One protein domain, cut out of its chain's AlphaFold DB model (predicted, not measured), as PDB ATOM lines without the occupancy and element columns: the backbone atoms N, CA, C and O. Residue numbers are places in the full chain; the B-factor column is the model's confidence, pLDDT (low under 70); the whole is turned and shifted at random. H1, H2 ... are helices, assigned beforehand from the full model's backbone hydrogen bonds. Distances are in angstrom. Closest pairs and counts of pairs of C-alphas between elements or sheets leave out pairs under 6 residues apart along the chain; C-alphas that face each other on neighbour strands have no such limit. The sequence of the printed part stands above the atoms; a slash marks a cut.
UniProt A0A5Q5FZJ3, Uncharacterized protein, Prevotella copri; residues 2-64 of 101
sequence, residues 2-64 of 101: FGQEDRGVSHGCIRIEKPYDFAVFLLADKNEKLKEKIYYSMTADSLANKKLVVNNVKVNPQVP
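AT A GLANCE: This is residues 2 to 64 of the 101 residues of an uncharacterized protein of Prevotella copri (UniProt A0A5Q5FZJ3). With little regular structure, the model is a small hairpin of two short helices, H1 and H2, between two long stretches without named elements. Residues 2 to 18 make an arm reaching away from the hairpin, of which residues 8 to 14 stand free; residues 44 to 64 run back past the helices. The 63 printed residues hold two named helices, H1 then H2, and no named strand; the class is all helix, with 20 residues in named elements. The whole is loose, radius of gyration of the C-alphas 14.0 A, spanning 37 by 32 by 19 A.

HOW THE PARTS SIT: H1, residues 19 to 26, and H2, residues 32 to 43, form a helical hairpin with a tight link. They touch, the closest C-alphas being those of Tyr 20 and Tyr 39, 6.6 A apart. They run opposite ways at a shallow tilt of 29 degrees. In both, every O i to N i+4 pair is within hydrogen-bond range.

IN THESE COORDINATES: H1 begins at C-alpha 19 (-27.721, -47.377, 47.057) and is 10.7 A long. H2, 16.4 A long, ends at C-alpha 43 (-24.034, -45.399, 56.790).

THE WHOLE: The farthest C-alphas, Glu 5 and Lys 51, are 39.1 A apart. The printed part has no cut. Residues 5, 9 and 10 have pLDDT under 70.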
ATOM      1  N   PHE A   2     -39.586 -44.842  49.904       76.12
ATOM      2  CA  PHE A   2     -39.683 -45.978  48.963       76.12
ATOM      3  C   PHE A   2     -40.920 -46.874  49.140       76.12
ATOM      4  O   PHE A   2     -41.380 -47.451  48.167       76.12
ATOM      5  N   GLY A   3     -41.524 -46.901  50.332       77.38
ATOM      6  CA  GLY A   3     -42.812 -47.570  50.570       77.38
ATOM      7  C   GLY A   3     -44.055 -46.759  50.180       77.38
ATOM      8  O   GLY A   3     -45.149 -47.123  50.588       77.38
ATOM      9  N   GLN A   4     -43.903 -45.634  49.474       75.94
ATOM     10  CA  GLN A   4     -45.027 -44.823  48.989       75.94
ATOM     11  C   GLN A   4     -45.274 -45.095  47.504       75.94
ATOM     12  O   GLN A   4     -44.330 -45.368  46.754       75.94
ATOM     13  N   GLU A   5     -46.541 -45.010  47.091       67.56
ATOM     14  CA  GLU A   5     -46.937 -45.128  45.684       67.56
ATOM     15  C   GLU A   5     -46.461 -43.913  44.883       67.56
ATOM     16  O   GLU A   5     -45.753 -44.079  43.890       67.56
ATOM     17  N   ASP A   6     -46.736 -42.703  45.376       71.56
ATOM     18  CA  ASP A   6     -46.146 -41.478  44.842       71.56
ATOM     19  C   ASP A   6     -44.747 -41.249  45.434       71.56
ATOM     20  O   ASP A   6     -44.553 -41.146  46.651       71.56
ATOM     21  N   ARG A   7     -43.752 -41.181  44.549       79.44
ATOM     22  CA  ARG A   7     -42.341 -40.961  44.889       79.44
ATOM     23  C   ARG A   7     -41.758 -39.720  44.216       79.44
ATOM     24  O   ARG A   7     -40.544 -39.515  44.289       79.44
ATOM     25  N   GLY A   8     -42.598 -38.853  43.647       71.00
ATOM     26  CA  GLY A   8     -42.236 -37.575  43.019       71.00
ATOM     27  C   GLY A   8     -41.771 -36.484  43.994       71.00
ATOM     28  O   GLY A   8     -41.864 -35.302  43.700       71.00
ATOM     29  N   VAL A   9     -41.256 -36.848  45.170       64.81
ATOM     30  CA  VAL A   9     -40.993 -35.927  46.292       64.81
ATOM     31  C   VAL A   9     -39.544 -35.408  46.283       64.81
ATOM     32  O   VAL A   9     -38.891 -35.278  47.323       64.81
ATOM     33  N   SER A  10     -38.971 -35.178  45.100       68.50
ATOM     34  CA  SER A  10     -37.581 -34.727  44.953       68.50
ATOM     35  C   SER A  10     -37.494 -33.441  44.138       68.50
ATOM     36  O   SER A  10     -38.268 -33.229  43.217       68.50
ATOM     37  N   HIS A  11     -36.496 -32.609  44.436       76.75
ATOM     38  CA  HIS A  11     -36.206 -31.382  43.684       76.75
ATOM     39  C   HIS A  11     -35.442 -31.659  42.367       76.75
ATOM     40  O   HIS A  11     -34.821 -30.754  41.819       76.75
ATOM     41  N   GLY A  12     -35.424 -32.912  41.889       78.94
ATOM     42  CA  GLY A  12     -34.766 -33.324  40.641       78.94
ATOM     43  C   GLY A  12     -33.731 -34.448  40.781       78.94
ATOM     44  O   GLY A  12     -33.408 -35.098  39.793       78.94
ATOM     45  N   CYS A  13     -33.230 -34.738  41.988       85.88
ATOM     46  CA  CYS A  13     -32.316 -35.868  42.201       85.88
ATOM     47  C   CYS A  13     -33.073 -37.199  42.324       85.88
ATOM     48  O   CYS A  13     -33.907 -37.359  43.218       85.88
ATOM     49  N   ILE A  14     -32.702 -38.192  41.509       87.44
ATOM     50  CA  ILE A  14     -33.240 -39.557  41.603       87.44
ATOM     51  C   ILE A  14     -32.570 -40.293  42.769       87.44
ATOM     52  O   ILE A  14     -31.351 -40.456  42.801       87.44
ATOM     53  N   ARG A  15     -33.376 -40.755  43.731       89.56
ATOM     54  CA  ARG A  15     -32.916 -41.579  44.859       89.56
ATOM     55  C   ARG A  15     -33.171 -43.056  44.561       89.56
ATOM     56  O   ARG A  15     -34.227 -43.405  44.046       89.56
ATOM     57  N   ILE A  16     -32.224 -43.914  44.933       90.06
ATOM     58  CA  ILE A  16     -32.302 -45.372  44.765       90.06
ATOM     59  C   ILE A  16     -32.544 -46.007  46.136       90.06
ATOM     60  O   ILE A  16     -31.949 -45.571  47.118       90.06
ATOM     61  N   GLU A  17     -33.401 -47.027  46.206       90.75
ATOM     62  CA  GLU A  17     -33.772 -47.687  47.468       90.75
ATOM     63  C   GLU A  17     -32.596 -48.416  48.130       90.75
ATOM     64  O   GLU A  17     -32.419 -48.342  49.343       90.75
ATOM     65  N   LYS A  18     -31.762 -49.083  47.324       91.94
ATOM     66  CA  LYS A  18     -30.590 -49.850  47.772       91.94
ATOM     67  C   LYS A  18     -29.293 -49.268  47.192       91.94
ATOM     68  O   LYS A  18     -28.695 -49.864  46.295       91.94
ATOM     69  N   PRO A  19     -28.852 -48.084  47.656       91.81
ATOM     70  CA  PRO A  19     -27.721 -47.377  47.057       91.81
ATOM     71  C   PRO A  19     -26.386 -48.116  47.232       91.81
ATOM     72  O   PRO A  19     -25.553 -48.070  46.331       91.81
ATOM     73  N   TYR A  20     -26.195 -48.834  48.347       92.12
ATOM     74  CA  TYR A  20     -24.988 -49.630  48.586       92.12
ATOM     75  C   TYR A  20     -24.868 -50.794  47.598       92.12
ATOM     76  O   TYR A  20     -23.855 -50.913  46.912       92.12
ATOM     77  N   ASP A  21     -25.923 -51.603  47.466       92.12
ATOM     78  CA  ASP A  21     -25.937 -52.745  46.546       92.12
ATOM     79  C   ASP A  21     -25.717 -52.293  45.099       92.12
ATOM     80  O   ASP A  21     -24.948 -52.909  44.361       92.12
ATOM     81  N   PHE A  22     -26.336 -51.174  44.708       92.31
ATOM     82  CA  PHE A  22     -26.137 -50.575  43.392       92.31
ATOM     83  C   PHE A  22     -24.685 -50.124  43.172       92.31
ATOM     84  O   PHE A  22     -24.103 -50.419  42.128       92.31
ATOM     85  N   ALA A  23     -24.067 -49.466  44.155       91.69
ATOM     86  CA  ALA A  23     -22.665 -49.066  44.063       91.69
ATOM     87  C   ALA A  23     -21.737 -50.281  43.931       91.69
ATOM     88  O   ALA A  23     -20.862 -50.281  43.069       91.69
ATOM     89  N   VAL A  24     -21.948 -51.335  44.727       90.75
ATOM     90  CA  VAL A  24     -21.160 -52.576  44.647       90.75
ATOM     91  C   VAL A  24     -21.360 -53.284  43.306       90.75
ATOM     92  O   VAL A  24     -20.392 -53.807  42.758       90.75
ATOM     93  N   PHE A  25     -22.577 -53.279  42.755       90.25
ATOM     94  CA  PHE A  25     -22.872 -53.842  41.435       90.25
ATOM     95  C   PHE A  25     -22.102 -53.140  40.307       90.25
ATOM     96  O   PHE A  25     -21.627 -53.806  39.389       90.25
ATOM     97  N   LEU A  26     -21.948 -51.815  40.377       90.69
ATOM     98  CA  LEU A  26     -21.218 -51.038  39.369       90.69
ATOM     99  C   LEU A  26     -19.695 -51.250  39.410       90.69
ATOM    100  O   LEU A  26     -19.007 -50.949  38.435       90.69
ATOM    101  N   LEU A  27     -19.142 -51.734  40.522       88.81
ATOM    102  CA  LEU A  27     -17.707 -51.983  40.634       88.81
ATOM    103  C   LEU A  27     -17.331 -53.288  39.930       88.81
ATOM    104  O   LEU A  27     -17.746 -54.371  40.334       88.81
ATOM    105  N   ALA A  28     -16.473 -53.190  38.912       77.00
ATOM    106  CA  ALA A  28     -15.915 -54.369  38.253       77.00
ATOM    107  C   ALA A  28     -14.977 -55.167  39.176       77.00
ATOM    108  O   ALA A  28     -14.982 -56.396  39.151       77.00
ATOM    109  N   ASP A  29     -14.189 -54.471  40.005       72.62
ATOM    110  CA  ASP A  29     -13.307 -55.087  40.998       72.62
ATOM    111  C   ASP A  29     -13.990 -55.129  42.371       72.62
ATOM    112  O   ASP A  29     -14.441 -54.114  42.908       72.62
ATOM    113  N   LYS A  30     -14.041 -56.322  42.964       70.31
ATOM    114  CA  LYS A  30     -14.708 -56.605  44.239       70.31
ATOM    115  C   LYS A  30     -13.776 -56.419  45.438       70.31
ATOM    116  O   LYS A  30     -13.909 -57.144  46.420       70.31
ATOM    117  N   ASN A  31     -12.862 -55.453  45.383       85.75
ATOM    118  CA  ASN A  31     -11.944 -55.152  46.479       85.75
ATOM    119  C   ASN A  31     -12.705 -54.889  47.792       85.75
ATOM    120  O   ASN A  31     -13.385 -53.872  47.941       85.75
ATOM    121  N   GLU A  32     -12.555 -55.794  48.760       89.25
ATOM    122  CA  GLU A  32     -13.288 -55.753  50.033       89.25
ATOM    123  C   GLU A  32     -13.018 -54.474  50.834       89.25
ATOM    124  O   GLU A  32     -13.940 -53.880  51.390       89.25
ATOM    125  N   LYS A  33     -11.782 -53.955  50.802       90.56
ATOM    126  CA  LYS A  33     -11.444 -52.697  51.489       90.56
ATOM    127  C   LYS A  33     -12.193 -51.508  50.897       90.56
ATOM    128  O   LYS A  33     -12.496 -50.559  51.611       90.56
ATOM    129  N   LEU A  34     -12.453 -51.517  49.590       90.19
ATOM    130  CA  LEU A  34     -13.211 -50.447  48.950       90.19
ATOM    131  C   LEU A  34     -14.693 -50.536  49.321       90.19
ATOM    132  O   LEU A  34     -15.292 -49.506  49.624       90.19
ATOM    133  N   LYS A  35     -15.262 -51.746  49.367       91.44
ATOM    134  CA  LYS A  35     -16.649 -51.963  49.803       91.44
ATOM    135  C   LYS A  35     -16.876 -51.489  51.234       91.44
ATOM    136  O   LYS A  35     -17.824 -50.748  51.468       91.44
ATOM    137  N   GLU A  36     -15.977 -51.826  52.161       91.50
ATOM    138  CA  GLU A  36     -16.040 -51.333  53.546       91.50
ATOM    139  C   GLU A  36     -16.037 -49.804  53.615       91.50
ATOM    140  O   GLU A  36     -16.825 -49.207  54.348       91.50
ATOM    141  N   LYS A  37     -15.180 -49.150  52.825       92.38
ATOM    142  CA  LYS A  37     -15.124 -47.685  52.777       92.38
ATOM    143  C   LYS A  37     -16.391 -47.066  52.186       92.38
ATOM    144  O   LYS A  37     -16.857 -46.040  52.679       92.38
ATOM    145  N   ILE A  38     -16.962 -47.676  51.147       92.00
ATOM    146  CA  ILE A  38     -18.235 -47.235  50.560       92.00
ATOM    147  C   ILE A  38     -19.360 -47.388  51.580       92.00
ATOM    148  O   ILE A  38     -20.111 -46.439  51.788       92.00
ATOM    149  N   TYR A  39     -19.431 -48.537  52.253       91.81
ATOM    150  CA  TYR A  39     -20.407 -48.789  53.308       91.81
ATOM    151  C   TYR A  39     -20.302 -47.730  54.410       91.81
ATOM    152  O   TYR A  39     -21.272 -47.027  54.677       91.81
ATOM    153  N   TYR A  40     -19.096 -47.515  54.951       92.44
ATOM    154  CA  TYR A  40     -18.835 -46.469  55.942       92.44
ATOM    155  C   TYR A  40     -19.292 -45.085  55.459       92.44
ATOM    156  O   TYR A  40     -19.954 -44.361  56.195       92.44
ATOM    157  N   SER A  41     -18.984 -44.729  54.210       91.00
ATOM    158  CA  SER A  41     -19.343 -43.422  53.643       91.00
ATOM    159  C   SER A  41     -20.855 -43.226  53.473       91.00
ATOM    160  O   SER A  41     -21.308 -42.088  53.408       91.00
ATOM    161  N   MET A  42     -21.634 -44.311  53.394       89.31
ATOM    162  CA  MET A  42     -23.090 -44.269  53.230       89.31
ATOM    163  C   MET A  42     -23.858 -44.381  54.550       89.31
ATOM    164  O   MET A  42     -24.977 -43.880  54.625       89.31
ATOM    165  N   THR A  43     -23.299 -45.054  55.561       88.06
ATOM    166  CA  THR A  43     -24.034 -45.399  56.790       88.06
ATOM    167  C   THR A  43     -23.513 -44.728  58.053       88.06
ATOM    168  O   THR A  43     -24.168 -44.828  59.085       88.06
ATOM    169  N   ALA A  44     -22.330 -44.109  58.039       87.25
ATOM    170  CA  ALA A  44     -21.784 -43.496  59.245       87.25
ATOM    171  C   ALA A  44     -22.546 -42.219  59.623       87.25
ATOM    172  O   ALA A  44     -22.655 -41.296  58.818       87.25
ATOM    173  N   ASP A  45     -22.962 -42.122  60.888       82.06
ATOM    174  CA  ASP A  45     -23.602 -40.919  61.446       82.06
ATOM    175  C   ASP A  45     -22.681 -39.689  61.411       82.06
ATOM    176  O   ASP A  45     -23.129 -38.543  61.390       82.06
ATOM    177  N   SER A  46     -21.365 -39.921  61.405       84.25
ATOM    178  CA  SER A  46     -20.363 -38.878  61.213       84.25
ATOM    179  C   SER A  46     -19.166 -39.394  60.415       84.25
ATOM    180  O   SER A  46     -18.627 -40.475  60.664       84.25
ATOM    181  N   LEU A  47     -18.687 -38.570  59.481       84.44
ATOM    182  CA  LEU A  47     -17.511 -38.848  58.649       84.44
ATOM    183  C   LEU A  47     -16.197 -38.494  59.374       84.44
ATOM    184  O   LEU A  47     -15.277 -37.911  58.795       84.44
ATOM    185  N   ALA A  48     -16.112 -38.807  60.670       85.31
ATOM    186  CA  ALA A  48     -14.971 -38.451  61.513       85.31
ATOM    187  C   ALA A  48     -13.682 -39.174  61.082       85.31
ATOM    188  O   ALA A  48     -12.588 -38.603  61.133       85.31
ATOM    189  N   ASN A  49     -13.794 -40.416  60.597       86.94
ATOM    190  CA  ASN A  49     -12.654 -41.174  60.102       86.94
ATOM    191  C   ASN A  49     -12.414 -40.908  58.611       86.94
ATOM    192  O   ASN A  49     -12.758 -41.712  57.745       86.94
ATOM    193  N   LYS A  50     -11.737 -39.793  58.315       86.56
ATOM    194  CA  LYS A  50     -11.409 -39.371  56.940       86.56
ATOM    195  C   LYS A  50     -10.668 -40.427  56.104       86.56
ATOM    196  O   LYS A  50     -10.736 -40.371  54.884       86.56
ATOM    197  N   LYS A  51      -9.974 -41.397  56.718       87.19
ATOM    198  CA  LYS A  51      -9.271 -42.476  55.988       87.19
ATOM    199  C   LYS A  51     -10.229 -43.495  55.356       87.19
ATOM    200  O   LYS A  51      -9.849 -44.178  54.396       87.19
ATOM    201  N   LEU A  52     -11.434 -43.613  55.915       86.12
ATOM    202  CA  LEU A  52     -12.489 -44.511  55.448       86.12
ATOM    203  C   LEU A  52     -13.476 -43.827  54.496       86.12
ATOM    204  O   LEU A  52     -14.266 -44.514  53.859       86.12
ATOM    205  N   VAL A  53     -13.407 -42.499  54.363       88.56
ATOM    206  CA  VAL A  53     -14.272 -41.733  53.461       88.56
ATOM    207  C   VAL A  53     -13.843 -41.935  52.011       88.56
ATOM    208  O   VAL A  53     -12.663 -41.809  51.667       88.56
ATOM    209  N   VAL A  54     -14.817 -42.226  51.155       88.88
ATOM    210  CA  VAL A  54     -14.656 -42.303  49.702       88.88
ATOM    211  C   VAL A  54     -15.194 -41.024  49.076       88.88
ATOM    212  O   VAL A  54     -16.365 -40.705  49.239       88.88
ATOM    213  N   ASN A  55     -14.353 -40.315  48.322       86.06
ATOM    214  CA  ASN A  55     -14.785 -39.119  47.589       86.06
ATOM    215  C   ASN A  55     -15.334 -39.469  46.201       86.06
ATOM    216  O   ASN A  55     -16.418 -39.038  45.829       86.06
ATOM    217  N   ASN A  56     -14.568 -40.231  45.417       88.25
ATOM    218  CA  ASN A  56     -14.937 -40.623  44.061       88.25
ATOM    219  C   ASN A  56     -14.300 -41.976  43.725       88.25
ATOM    220  O   ASN A  56     -13.144 -42.225  44.077       88.25
ATOM    221  N   VAL A  57     -15.045 -42.821  43.019       88.69
ATOM    222  CA  VAL A  57     -14.569 -44.082  42.456       88.69
ATOM    223  C   VAL A  57     -14.924 -44.100  40.980       88.69
ATOM    224  O   VAL A  57     -16.081 -43.929  40.603       88.69
ATOM    225  N   LYS A  58     -13.922 -44.329  40.130       89.50
ATOM    226  CA  LYS A  58     -14.149 -44.465  38.694       89.50
ATOM    227  C   LYS A  58     -14.824 -45.807  38.407       89.50
ATOM    228  O   LYS A  58     -14.281 -46.854  38.748       89.50
ATOM    229  N   VAL A  59     -15.964 -45.765  37.726       89.94
ATOM    230  CA  VAL A  59     -16.657 -46.953  37.213       89.94
ATOM    231  C   VAL A  59     -16.045 -47.332  35.862       89.94
ATOM    232  O   VAL A  59     -15.980 -46.503  34.951       89.94
ATOM    233  N   ASN A  60     -15.531 -48.558  35.753       88.56
ATOM    234  CA  ASN A  60     -14.920 -49.094  34.538       88.56
ATOM    235  C   ASN A  60     -15.349 -50.560  34.348       88.56
ATOM    236  O   ASN A  60     -15.064 -51.351  35.247       88.56
ATOM    237  N   PRO A  61     -15.980 -50.941  33.220       89.50
ATOM    238  CA  PRO A  61     -16.340 -50.097  32.072       89.50
ATOM    239  C   PRO A  61     -17.370 -49.019  32.427       89.50
ATOM    240  O   PRO A  61     -18.099 -49.146  33.405       89.50
ATOM    241  N   GLN A  62     -17.412 -47.936  31.647       91.50
ATOM    242  CA  GLN A  62     -18.444 -46.913  31.816       91.50
ATOM    243  C   GLN A  62     -19.825 -47.520  31.553       91.50
ATOM    244  O   GLN A  62     -20.030 -48.187  30.540       91.50
ATOM    245  N   VAL A  63     -20.767 -47.262  32.457       91.38
ATOM    246  CA  VAL A  63     -22.150 -47.736  32.347       91.38
ATOM    247  C   VAL A  63     -23.022 -46.574  31.865       91.38
ATOM    248  O   VAL A  63     -23.086 -45.556  32.559       91.38
ATOM    249  N   PRO A  64     -23.667 -46.668  30.687       93.62
ATOM    250  CA  PRO A  64     -24.546 -45.612  30.203       93.62
ATOM    251  C   PRO A  64     -25.824 -45.539  31.048       93.62
ATOM    252  O   PRO A  64     -26.387 -46.564  31.432       93.62
TER     253      PRO A  64